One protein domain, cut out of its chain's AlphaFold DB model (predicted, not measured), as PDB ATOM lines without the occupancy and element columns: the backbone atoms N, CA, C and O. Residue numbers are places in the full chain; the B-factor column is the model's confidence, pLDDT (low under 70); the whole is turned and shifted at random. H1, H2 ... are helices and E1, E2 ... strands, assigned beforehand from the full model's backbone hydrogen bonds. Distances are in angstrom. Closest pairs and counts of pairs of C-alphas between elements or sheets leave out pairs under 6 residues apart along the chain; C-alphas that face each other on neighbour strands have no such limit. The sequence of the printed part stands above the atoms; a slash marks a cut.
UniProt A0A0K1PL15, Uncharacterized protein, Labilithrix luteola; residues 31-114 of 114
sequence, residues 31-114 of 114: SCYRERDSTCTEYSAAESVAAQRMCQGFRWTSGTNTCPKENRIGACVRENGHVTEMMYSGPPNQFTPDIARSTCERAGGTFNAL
ATOM      1  N   SER A  31      19.046  51.626 -10.989       91.06
ATOM      2  CA  SER A  31      19.112  51.528  -9.543       91.06
ATOM      3  C   SER A  31      17.728  51.423  -8.930       91.06
ATOM      4  O   SER A  31      16.745  51.971  -9.434       91.06
ATOM      5  N   CYS A  32      17.673  50.729  -7.802       91.94
ATOM      6  CA  CYS A  32      16.517  50.718  -6.930       91.94
ATOM      7  C   CYS A  32      16.848  51.465  -5.645       91.94
ATOM      8  O   CYS A  32      17.687  51.001  -4.871       91.94
ATOM      9  N   TYR A  33      16.173  52.589  -5.412       91.19
ATOM     10  CA  TYR A  33      16.267  53.345  -4.172       91.19
ATOM     11  C   TYR A  33      15.108  52.980  -3.243       91.19
ATOM     12  O   TYR A  33      13.939  53.262  -3.527       91.19
ATOM     13  N   ARG A  34      15.443  52.362  -2.112       88.75
ATOM     14  CA  ARG A  34      14.514  51.989  -1.049       88.75
ATOM     15  C   ARG A  34      14.473  53.097  -0.013       88.75
ATOM     16  O   ARG A  34      15.261  53.116   0.925       88.75
ATOM     17  N   GLU A  35      13.519  54.009  -0.180       84.44
ATOM     18  CA  GLU A  35      13.348  55.165   0.710       84.44
ATOM     19  C   GLU A  35      13.144  54.747   2.163       84.44
ATOM     20  O   GLU A  35      13.742  55.346   3.047       84.44
ATOM     21  N   ARG A  36      12.376  53.676   2.410       80.31
ATOM     22  CA  ARG A  36      12.176  53.139   3.761       80.31
ATOM     23  C   ARG A  36      13.488  52.760   4.424       80.31
ATOM     24  O   ARG A  36      13.612  52.998   5.609       80.31
ATOM     25  N   ASP A  37      14.419  52.166   3.685       79.25
ATOM     26  CA  ASP A  37      15.670  51.638   4.230       79.25
ATOM     27  C   ASP A  37      16.830  52.626   4.062       79.25
ATOM     28  O   ASP A  37      17.947  52.320   4.454       79.25
ATOM     29  N   SER A  38      16.596  53.806   3.475       87.06
ATOM     30  CA  SER A  38      17.661  54.720   3.044       87.06
ATOM     31  C   SER A  38      18.800  53.965   2.349       87.06
ATOM     32  O   SER A  38      19.972  54.162   2.673       87.06
ATOM     33  N   THR A  39      18.461  53.051   1.434       89.31
ATOM     34  CA  THR A  39      19.448  52.255   0.699       89.31
ATOM     35  C   THR A  39      19.216  52.265  -0.800       89.31
ATOM     36  O   THR A  39      18.110  52.501  -1.288       89.31
ATOM     37  N   CYS A  40      20.285  52.026  -1.554       90.88
ATOM     38  CA  CYS A  40      20.256  52.010  -3.005       90.88
ATOM     39  C   CYS A  40      21.107  50.872  -3.557       90.88
ATOM     40  O   CYS A  40      22.262  50.716  -3.170       90.88
ATOM     41  N   THR A  41      20.556  50.096  -4.481       91.44
ATOM     42  CA  THR A  41      21.276  49.007  -5.156       91.44
ATOM     43  C   THR A  41      21.306  49.281  -6.649       91.44
ATOM     44  O   THR A  41      20.271  49.613  -7.230       91.44
ATOM     45  N   GLU A  42      22.475  49.128  -7.264       90.31
ATOM     46  CA  GLU A  42      22.646  49.234  -8.715       90.31
ATOM     47  C   GLU A  42      22.645  47.863  -9.357       90.31
ATOM     48  O   GLU A  42      23.237  46.920  -8.840       90.31
ATOM     49  N   TYR A  43      21.984  47.779 -10.503       87.94
ATOM     50  CA  TYR A  43      21.809  46.549 -11.244       87.94
ATOM     51  C   TYR A  43      22.300  46.725 -12.670       87.94
ATOM     52  O   TYR A  43      22.036  47.729 -13.346       87.94
ATOM     53  N   SER A  44      23.007  45.702 -13.135       87.44
ATOM     54  CA  SER A  44      23.473  45.626 -14.509       87.44
ATOM     55  C   SER A  44      22.304  45.446 -15.482       87.44
ATOM     56  O   SER A  44      21.188  45.077 -15.107       87.44
ATOM     57  N   ALA A  45      22.562  45.648 -16.775       85.94
ATOM     58  CA  ALA A  45      21.572  45.393 -17.819       85.94
ATOM     59  C   ALA A  45      21.064  43.934 -17.833       85.94
ATOM     60  O   ALA A  45      19.938  43.666 -18.245       85.94
ATOM     61  N   ALA A  46      21.890  42.989 -17.375       83.81
ATOM     62  CA  ALA A  46      21.537  41.574 -17.326       83.81
ATOM     63  C   ALA A  46      20.526  41.251 -16.212       83.81
ATOM     64  O   ALA A  46      19.753  40.306 -16.343       83.81
ATOM     65  N   GLU A  47      20.521  42.037 -15.135       83.75
ATOM     66  CA  GLU A  47      19.711  41.800 -13.932       83.75
ATOM     67  C   GLU A  47      18.548  42.787 -13.812       83.75
ATOM     68  O   GLU A  47      17.645  42.587 -13.002       83.75
ATOM     69  N   SER A  48      18.538  43.839 -14.632       83.75
ATOM     70  CA  SER A  48      17.610  44.964 -14.530       83.75
ATOM     71  C   SER A  48      16.137  44.565 -14.590       83.75
ATOM     72  O   SER A  48      15.333  45.132 -13.862       83.75
ATOM     73  N   VAL A  49      15.762  43.556 -15.382       84.81
ATOM     74  CA  VAL A  49      14.367  43.084 -15.463       84.81
ATOM     75  C   VAL A  49      13.918  42.441 -14.150       84.81
ATOM     76  O   VAL A  49      12.814  42.707 -13.670       84.81
ATOM     77  N   ALA A  50      14.765  41.598 -13.554       86.19
ATOM     78  CA  ALA A  50      14.485  40.994 -12.255       86.19
ATOM     79  C   ALA A  50      14.513  42.062 -11.154       86.19
ATOM     80  O   ALA A  50      13.596  42.137 -10.338       86.19
ATOM     81  N   ALA A  51      15.506  42.945 -11.190       86.19
ATOM     82  CA  ALA A  51      15.662  44.041 -10.253       86.19
ATOM     83  C   ALA A  51      14.488  45.020 -10.275       86.19
ATOM     84  O   ALA A  51      14.007  45.409  -9.218       86.19
ATOM     85  N   GLN A  52      13.962  45.366 -11.448       87.94
ATOM     86  CA  GLN A  52      12.801  46.241 -11.577       87.94
ATOM     87  C   GLN A  52      11.543  45.598 -10.979       87.94
ATOM     88  O   GLN A  52      10.738  46.290 -10.360       87.94
ATOM     89  N   ARG A  53      11.388  44.272 -11.108       87.00
ATOM     90  CA  ARG A  53      10.316  43.524 -10.429       87.00
ATOM     91  C   ARG A  53      10.508  43.514  -8.911       87.00
ATOM     92  O   ARG A  53       9.545  43.735  -8.191       87.00
ATOM     93  N   MET A  54      11.734  43.314  -8.427       85.88
ATOM     94  CA  MET A  54      12.053  43.373  -6.991       85.88
ATOM     95  C   MET A  54      11.933  44.791  -6.413       85.88
ATOM     96  O   MET A  54      11.638  44.954  -5.235       85.88
ATOM     97  N   CYS A  55      12.128  45.818  -7.243       89.19
ATOM     98  CA  CYS A  55      11.997  47.224  -6.875       89.19
ATOM     99  C   CYS A  55      10.543  47.721  -6.871       89.19
ATOM    100  O   CYS A  55      10.296  48.905  -6.644       89.19
ATOM    101  N   GLN A  56       9.560  46.860  -7.151       86.25
ATOM    102  CA  GLN A  56       8.157  47.261  -7.103       86.25
ATOM    103  C   GLN A  56       7.798  47.793  -5.709       86.25
ATOM    104  O   GLN A  56       8.061  47.154  -4.695       86.25
ATOM    105  N   GLY A  57       7.202  48.987  -5.671       85.38
ATOM    106  CA  GLY A  57       6.908  49.701  -4.424       85.38
ATOM    107  C   GLY A  57       8.038  50.608  -3.924       85.38
ATOM    108  O   GLY A  57       7.858  51.295  -2.921       85.38
ATOM    109  N   PHE A  58       9.167  50.661  -4.632       90.56
ATOM    110  CA  PHE A  58      10.286  51.564  -4.377       90.56
ATOM    111  C   PHE A  58      10.613  52.402  -5.619       90.56
ATOM    112  O   PHE A  58      10.031  52.226  -6.693       90.56
ATOM    113  N   ARG A  59      11.551  53.343  -5.482       90.75
ATOM    114  CA  ARG A  59      11.911  54.251  -6.569       90.75
ATOM    115  C   ARG A  59      12.958  53.611  -7.476       90.75
ATOM    116  O   ARG A  59      14.134  53.545  -7.126       90.75
ATOM    117  N   TRP A  60      12.540  53.194  -8.666       90.75
ATOM    118  CA  TRP A  60      13.444  52.757  -9.731       90.75
ATOM    119  C   TRP A  60      13.964  53.949 -10.543       90.75
ATOM    120  O   TRP A  60      13.187  54.818 -10.932       90.75
ATOM    121  N   THR A  61      15.264  53.986 -10.834       91.88
ATOM    122  CA  THR A  61      15.887  54.984 -11.720       91.88
ATOM    123  C   THR A  61      16.705  54.278 -12.792       91.88
ATOM    124  O   THR A  61      17.635  53.538 -12.490       91.88
ATOM    125  N   SER A  62      16.368  54.492 -14.062       89.38
ATOM    126  CA  SER A  62      17.127  53.933 -15.185       89.38
ATOM    127  C   SER A  62      18.460  54.654 -15.374       89.38
ATOM    128  O   SER A  62      18.506  55.881 -15.337       89.38
ATOM    129  N   GLY A  63      19.515  53.899 -15.665       86.88
ATOM    130  CA  GLY A  63      20.868  54.391 -15.910       86.88
ATOM    131  C   GLY A  63      21.906  53.734 -14.999       86.88
ATOM    132  O   GLY A  63      21.589  53.166 -13.956       86.88
ATOM    133  N   THR A  64      23.170  53.825 -15.397       84.62
ATOM    134  CA  THR A  64      24.323  53.366 -14.606       84.62
ATOM    135  C   THR A  64      24.744  54.425 -13.594       84.62
ATOM    136  O   THR A  64      24.720  55.606 -13.942       84.62
ATOM    137  N   ASN A  65      25.229  54.031 -12.414       85.19
ATOM    138  CA  ASN A  65      25.726  54.966 -11.393       85.19
ATOM    139  C   ASN A  65      24.667  55.998 -10.940       85.19
ATOM    140  O   ASN A  65      24.986  57.166 -10.710       85.19
ATOM    141  N   THR A  66      23.397  55.589 -10.896       89.25
ATOM    142  CA  THR A  66      22.252  56.461 -10.587       89.25
ATOM    143  C   THR A  66      21.940  56.547  -9.097       89.25
ATOM    144  O   THR A  66      21.155  57.403  -8.691       89.25
ATOM    145  N   CYS A  67      22.558  55.707  -8.266       89.88
ATOM    146  CA  CYS A  67      22.425  55.846  -6.828       89.88
ATOM    147  C   CYS A  67      23.109  57.131  -6.337       89.88
ATOM    148  O   CYS A  67      24.250  57.410  -6.725       89.88
ATOM    149  N   PRO A  68      22.459  57.900  -5.443       88.12
ATOM    150  CA  PRO A  68      22.996  59.171  -4.976       88.12
ATOM    151  C   PRO A  68      24.367  58.994  -4.319       88.12
ATOM    152  O   PRO A  68      24.734  57.912  -3.841       88.12
ATOM    153  N   LYS A  69      25.166  60.056  -4.319       86.69
ATOM    154  CA  LYS A  69      26.466  60.068  -3.633       86.69
ATOM    155  C   LYS A  69      26.403  60.866  -2.338       86.69
ATOM    156  O   LYS A  69      27.197  60.596  -1.441       86.69
ATOM    157  N   GLU A  70      25.460  61.800  -2.216       84.38
ATOM    158  CA  GLU A  70      25.275  62.571  -0.992       84.38
ATOM    159  C   GLU A  70      24.847  61.665   0.164       84.38
ATOM    160  O   GLU A  70      24.059  60.740  -0.027       84.38
ATOM    161  N   ASN A  71      25.344  61.949   1.371       84.75
ATOM    162  CA  ASN A  71      24.987  61.246   2.611       84.75
ATOM    163  C   ASN A  71      25.242  59.730   2.594       84.75
ATOM    164  O   ASN A  71      24.698  59.005   3.426       84.75
ATOM    165  N   ARG A  72      26.050  59.226   1.656       88.88
ATOM    166  CA  ARG A  72      26.446  57.819   1.628       88.88
ATOM    167  C   ARG A  72      27.420  57.558   2.777       88.88
ATOM    168  O   ARG A  72      28.450  58.214   2.867       88.88
ATOM    169  N   ILE A  73      27.101  56.587   3.624       90.25
ATOM    170  CA  ILE A  73      27.911  56.220   4.801       90.25
ATOM    171  C   ILE A  73      28.679  54.913   4.614       90.25
ATOM    172  O   ILE A  73      29.577  54.593   5.388       90.25
ATOM    173  N   GLY A  74      28.309  54.132   3.602       90.44
ATOM    174  CA  GLY A  74      28.952  52.865   3.314       90.44
ATOM    175  C   GLY A  74      28.238  52.071   2.236       90.44
ATOM    176  O   GLY A  74      27.234  52.505   1.661       90.44
ATOM    177  N   ALA A  75      28.763  50.883   1.985       91.12
ATOM    178  CA  ALA A  75      28.164  49.882   1.125       91.12
ATOM    179  C   ALA A  75      28.125  48.533   1.846       91.12
ATOM    180  O   ALA A  75      29.137  48.049   2.351       91.12
ATOM    181  N   CYS A  76      26.953  47.914   1.865       91.31
ATOM    182  CA  CYS A  76      26.767  46.541   2.276       91.31
ATOM    183  C   CYS A  76      26.960  45.615   1.079       91.31
ATOM    184  O   CYS A  76      26.186  45.652   0.121       91.31
ATOM    185  N   VAL A  77      27.989  44.779   1.139       91.31
ATOM    186  CA  VAL A  77      28.300  43.801   0.099       91.31
ATOM    187  C   VAL A  77      27.774  42.439   0.535       91.31
ATOM    188  O   VAL A  77      28.125  41.948   1.605       91.31
ATOM    189  N   ARG A  78      26.911  41.833  -0.277       85.19
ATOM    190  CA  ARG A  78      26.254  40.544  -0.026       85.19
ATOM    191  C   ARG A  78      26.546  39.571  -1.164       85.19
ATOM    192  O   ARG A  78      27.040  39.971  -2.220       85.19
ATOM    193  N   GLU A  79      26.269  38.291  -0.920       80.50
ATOM    194  CA  GLU A  79      26.417  37.216  -1.911       80.50
ATOM    195  C   GLU A  79      27.812  37.216  -2.569       80.50
ATOM    196  O   GLU A  79      27.933  37.295  -3.782       80.50
ATOM    197  N   ASN A  80      28.891  37.200  -1.777       75.38
ATOM    198  CA  ASN A  80      30.281  37.191  -2.274       75.38
ATOM    199  C   ASN A  80      30.653  38.337  -3.242       75.38
ATOM    200  O   ASN A  80      31.533  38.169  -4.082       75.38
ATOM    201  N   GLY A  81      30.005  39.501  -3.141       72.12
ATOM    202  CA  GLY A  81      30.280  40.637  -4.030       72.12
ATOM    203  C   GLY A  81      29.247  40.847  -5.129       72.12
ATOM    204  O   GLY A  81      29.303  41.869  -5.809       72.12
ATOM    205  N   HIS A  82      28.295  39.925  -5.293       72.38
ATOM    206  CA  HIS A  82      27.280  40.022  -6.339       72.38
ATOM    207  C   HIS A  82      26.255  41.129  -6.079       72.38
ATOM    208  O   HIS A  82      25.800  41.766  -7.024       72.38
ATOM    209  N   VAL A  83      25.936  41.417  -4.814       77.50
ATOM    210  CA  VAL A  83      24.986  42.480  -4.466       77.50
ATOM    211  C   VAL A  83      25.687  43.544  -3.647       77.50
ATOM    212  O   VAL A  83      26.120  43.296  -2.525       77.50
ATOM    213  N   THR A  84      25.763  44.753  -4.197       86.44
ATOM    214  CA  THR A  84      26.273  45.925  -3.482       86.44
ATOM    215  C   THR A  84      25.133  46.896  -3.210       86.44
ATOM    216  O   THR A  84      24.564  47.494  -4.121       86.44
ATOM    217  N   GLU A  85      24.796  47.055  -1.936       89.94
ATOM    218  CA  GLU A  85      23.775  47.979  -1.462       89.94
ATOM    219  C   GLU A  85      24.427  49.168  -0.768       89.94
ATOM    220  O   GLU A  85      25.009  49.047   0.305       89.94
ATOM    221  N   MET A  86      24.317  50.341  -1.373       91.94
ATOM    222  CA  MET A  86      24.750  51.595  -0.773       91.94
ATOM    223  C   MET A  86      23.785  51.999   0.331       91.94
ATOM    224  O   MET A  86      22.570  51.958   0.146       91.94
ATOM    225  N   MET A  87      24.340  52.407   1.466       90.50
ATOM    226  CA  MET A  87      23.587  52.824   2.644       90.50
ATOM    227  C   MET A  87      23.803  54.315   2.885       90.50
ATOM    228  O   MET A  87      24.919  54.824   2.723       90.50
ATOM    229  N   TYR A  88      22.735  55.005   3.277       89.44
ATOM    230  CA  TYR A  88      22.708  56.456   3.422       89.44
ATOM    231  C   TYR A  88      22.296  56.864   4.833       89.44
ATOM    232  O   TYR A  88      21.380  56.287   5.420       89.44
ATOM    233  N   SER A  89      22.953  57.891   5.371       84.88
ATOM    234  CA  SER A  89      22.517  58.559   6.595       84.88
ATOM    235  C   SER A  89      21.340  59.490   6.325       84.88
ATOM    236  O   SER A  89      21.215  60.060   5.241       84.88
ATOM    237  N   GLY A  90      20.530  59.722   7.356       74.00
ATOM    238  CA  GLY A  90      19.409  60.660   7.317       74.00
ATOM    239  C   GLY A  90      18.035  59.981   7.292       74.00
ATOM    240  O   GLY A  90      17.940  58.755   7.401       74.00
ATOM    241  N   PRO A  91      16.951  60.770   7.218       65.00
ATOM    242  CA  PRO A  91      15.585  60.254   7.245       65.00
ATOM    243  C   PRO A  91      15.314  59.256   6.103       65.00
ATOM    244  O   PRO A  91      15.893  59.411   5.026       65.00
ATOM    245  N   PRO A  92      14.412  58.274   6.295       64.88
ATOM    246  CA  PRO A  92      13.601  58.041   7.493       64.88
ATOM    247  C   PRO A  92      14.307  57.257   8.613       64.88
ATOM    248  O   PRO A  92      13.914  57.401   9.767       64.88
ATOM    249  N   ASN A  93      15.355  56.483   8.319       64.94
ATOM    250  CA  ASN A  93      15.922  55.537   9.294       64.94
ATOM    251  C   ASN A  93      17.127  56.050  10.091       64.94
ATOM    252  O   ASN A  93      17.593  55.345  10.982       64.94
ATOM    253  N   GLN A  94      17.633  57.251   9.789       67.19
ATOM    254  CA  GLN A  94      18.786  57.869  10.457       67.19
ATOM    255  C   GLN A  94      19.944  56.883  10.680       67.19
ATOM    256  O   GLN A  94      20.501  56.808  11.774       67.19
ATOM    257  N   PHE A  95      20.293  56.097   9.654       75.00
ATOM    258  CA  PHE A  95      21.378  55.132   9.786       75.00
ATOM    259  C   PHE A  95      22.666  55.851  10.188       75.00
ATOM    260  O   PHE A  95      23.182  56.697   9.457       75.00
ATOM    261  N   THR A  96      23.183  55.505  11.366       82.88
ATOM    262  CA  THR A  96      24.577  55.757  11.719       82.88
ATOM    263  C   THR A  96      25.445  54.671  11.073       82.88
ATOM    264  O   THR A  96      24.931  53.587  10.768       82.88
ATOM    265  N   PRO A  97      26.755  54.906  10.880       82.38
ATOM    266  CA  PRO A  97      27.666  53.880  10.370       82.38
ATOM    267  C   PRO A  97      27.598  52.562  11.157       82.38
ATOM    268  O   PRO A  97      27.609  51.491  10.555       82.38
ATOM    269  N   ASP A  98      27.444  52.622  12.484       86.31
ATOM    270  CA  ASP A  98      27.325  51.432  13.335       86.31
ATOM    271  C   ASP A  98      26.012  50.673  13.117       86.31
ATOM    272  O   ASP A  98      26.012  49.444  13.010       86.31
ATOM    273  N   ILE A  99      24.882  51.383  13.001       86.62
ATOM    274  CA  ILE A  99      23.595  50.738  12.716       86.62
ATOM    275  C   ILE A  99      23.641  50.121  11.316       86.62
ATOM    276  O   ILE A  99      23.257  48.963  11.162       86.62
ATOM    277  N   ALA A 100      24.159  50.846  10.322       87.00
ATOM    278  CA  ALA A 100      24.312  50.364   8.953       87.00
ATOM    279  C   ALA A 100      25.176  49.097   8.887       87.00
ATOM    280  O   ALA A 100      24.756  48.101   8.294       87.00
ATOM    281  N   ARG A 101      26.316  49.090   9.591       89.44
ATOM    282  CA  ARG A 101      27.159  47.903   9.767       89.44
ATOM    283  C   ARG A 101      26.369  46.747  10.365       89.44
ATOM    284  O   ARG A 101      26.290  45.687   9.753       89.44
ATOM    285  N   SER A 102      25.715  46.971  11.504       89.31
ATOM    286  CA  SER A 102      24.964  45.920  12.199       89.31
ATOM    287  C   SER A 102      23.819  45.342  11.359       89.31
ATOM    288  O   SER A 102      23.506  44.160  11.475       89.31
ATOM    289  N   THR A 103      23.160  46.163  10.539       87.06
ATOM    290  CA  THR A 103      22.066  45.737   9.659       87.06
ATOM    291  C   THR A 103      22.609  44.932   8.488       87.06
ATOM    292  O   THR A 103      22.055  43.887   8.157       87.06
ATOM    293  N   CYS A 104      23.720  45.381   7.904       88.88
ATOM    294  CA  CYS A 104      24.397  44.667   6.834       88.88
ATOM    295  C   CYS A 104      24.888  43.284   7.283       88.88
ATOM    296  O   CYS A 104      24.576  42.278   6.648       88.88
ATOM    297  N   GLU A 105      25.606  43.226   8.406       90.69
ATOM    298  CA  GLU A 105      26.176  41.988   8.946       90.69
ATOM    299  C   GLU A 105      25.083  41.005   9.382       90.69
ATOM    300  O   GLU A 105      25.175  39.811   9.097       90.69
ATOM    301  N   ARG A 106      23.983  41.495   9.976       88.19
ATOM    302  CA  ARG A 106      22.808  40.659  10.290       88.19
ATOM    303  C   ARG A 106      22.131  40.082   9.049       88.19
ATOM    304  O   ARG A 106      21.560  38.999   9.129       88.19
ATOM    305  N   ALA A 107      22.200  40.776   7.917       85.88
ATOM    306  CA  ALA A 107      21.710  40.285   6.632       85.88
ATOM    307  C   ALA A 107      22.719  39.364   5.910       85.88
ATOM    308  O   ALA A 107      22.501  39.027   4.746       85.88
ATOM    309  N   GLY A 108      23.818  38.975   6.571       87.69
ATOM    310  CA  GLY A 108      24.861  38.114   6.008       87.69
ATOM    311  C   GLY A 108      25.813  38.831   5.048       87.69
ATOM    312  O   GLY A 108      26.465  38.177   4.237       87.69
ATOM    313  N   GLY A 109      25.862  40.164   5.092       89.31
ATOM    314  CA  GLY A 109      26.771  40.977   4.290       89.31
ATOM    315  C   GLY A 109      28.029  41.412   5.033       89.31
ATOM    316  O   GLY A 109      28.159  41.263   6.244       89.31
ATOM    317  N   THR A 110      28.951  42.012   4.290       92.69
ATOM    318  CA  THR A 110      30.116  42.723   4.821       92.69
ATOM    319  C   THR A 110      29.947  44.212   4.562       92.69
ATOM    320  O   THR A 110      29.761  44.640   3.421       92.69
ATOM    321  N   PHE A 111      29.992  45.009   5.628       91.38
ATOM    322  CA  PHE A 111      29.859  46.456   5.524       91.38
ATOM    323  C   PHE A 111      31.211  47.116   5.262       91.38
ATOM    324  O   PHE A 111      32.135  47.004   6.066       91.38
ATOM    325  N   ASN A 112      31.293  47.864   4.169       91.44
ATOM    326  CA  ASN A 112      32.417  48.727   3.847       91.44
ATOM    327  C   ASN A 112      32.016  50.170   4.145       91.44
ATOM    328  O   ASN A 112      31.191  50.745   3.434       91.44
ATOM    329  N   ALA A 113      32.568  50.732   5.218       87.31
ATOM    330  CA  ALA A 113      32.383  52.142   5.544       87.31
ATOM    331  C   ALA A 113      33.088  53.033   4.507       87.31
ATOM    332  O   ALA A 113      34.079  52.610   3.906       87.31
ATOM    333  N   LEU A 114      32.561  54.243   4.311       81.56
ATOM    334  CA  LEU A 114      33.188  55.295   3.503       81.56
ATOM    335  C   LEU A 114      33.980  56.278   4.361       81.56
ATOM    336  O   LEU A 114      33.608  56.455   5.542       81.56
TER     337      LEU A 114
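Overview. This is residues 31 to 114 of the 114 residues of an uncharacterized protein of Labilithrix luteola (UniProt A0A0K1PL15). A strongly twisted wall of six antiparallel strands has two helices on one face, set well apart: H1 covers the wall near its E3 end and H2 covers it at its E6 end, each running along the strands beneath it. The sheet's order is E3, E1, E2, E5, E4, E6, and from edge to edge the strands' lines turn by 100 degrees. The printed part has 84 residues, with two named helices and six named strands in the order E1, E2, H1, E3, E4, E5, H2, E6, of the mixed class. It is compact, with a radius of gyration of the C-alphas of 12.1 A, and spans 33 by 28 by 20 A.

Arrangement. Look first at E5, residues 83 to 88, and E4, residues 72 to 78, an antiparallel hairpin: N 76 and O 85 are 2.7 A apart, within hydrogen-bond range. On the other side of E4 is the edge strand E6, residues 110 to 113, with N 75 and O 112 at 2.8 A. On the other side of E5 is E2, residues 39 to 43, with N 40 and O 86 at 2.8 A. E2 forms a hairpin with E1, residues 31 to 34, where N 34 and O 39 are 2.8 A apart. Beyond E1 is the other edge strand, E3, residues 59 to 62, with N 33 and O 59 at 2.8 A. H2, residues 97 to 106, is on the sheet over E4 and E6 at a height of 8.3 A, along the strands at 11 degrees to E4 on the local plane; its closest C-alphas to E6 are those of Arg 101 and Phe 111, 5.2 A. H1, residues 48 to 54, is on the same face over E1 at a height of 8.8 A, along the strands at 3 degrees on the local plane; its closest C-alphas to E1 are those of Gln 52 and Cys 32, 7.4 A. H1 and H2 are apart. E2, H1, E3 and E5, H2, E6 are split strand-helix-strand units, two strands running the same way with another strand between them, E1 and E4 in turn; both crossovers are right-handed. In both helices every O i to N i+4 pair is within hydrogen-bond range.

Along the chain. Find C-alpha 31 at (19.112, 51.528, -9.543), where E1 begins its 9.7 A. E2 measures 13.4 A, H1 9.5 A and E3 10.1 A. Find C-alpha 72 at (26.446, 57.819, 1.628); from there E4 runs 17.4 A, and E5 runs 16.2 A. H2 measures 14.1 A, and E6, 9.7 A, ends at C-alpha 113, (32.383, 52.142, 5.544).

Size, cuts and confidence. The C-alphas farthest apart are those of Ala 46 and Asp 98, 32.7 A. The printed part has no cut and no long link. Mean pLDDT of the printed part is 85.7; look for values under 70 at residues 91 to 94.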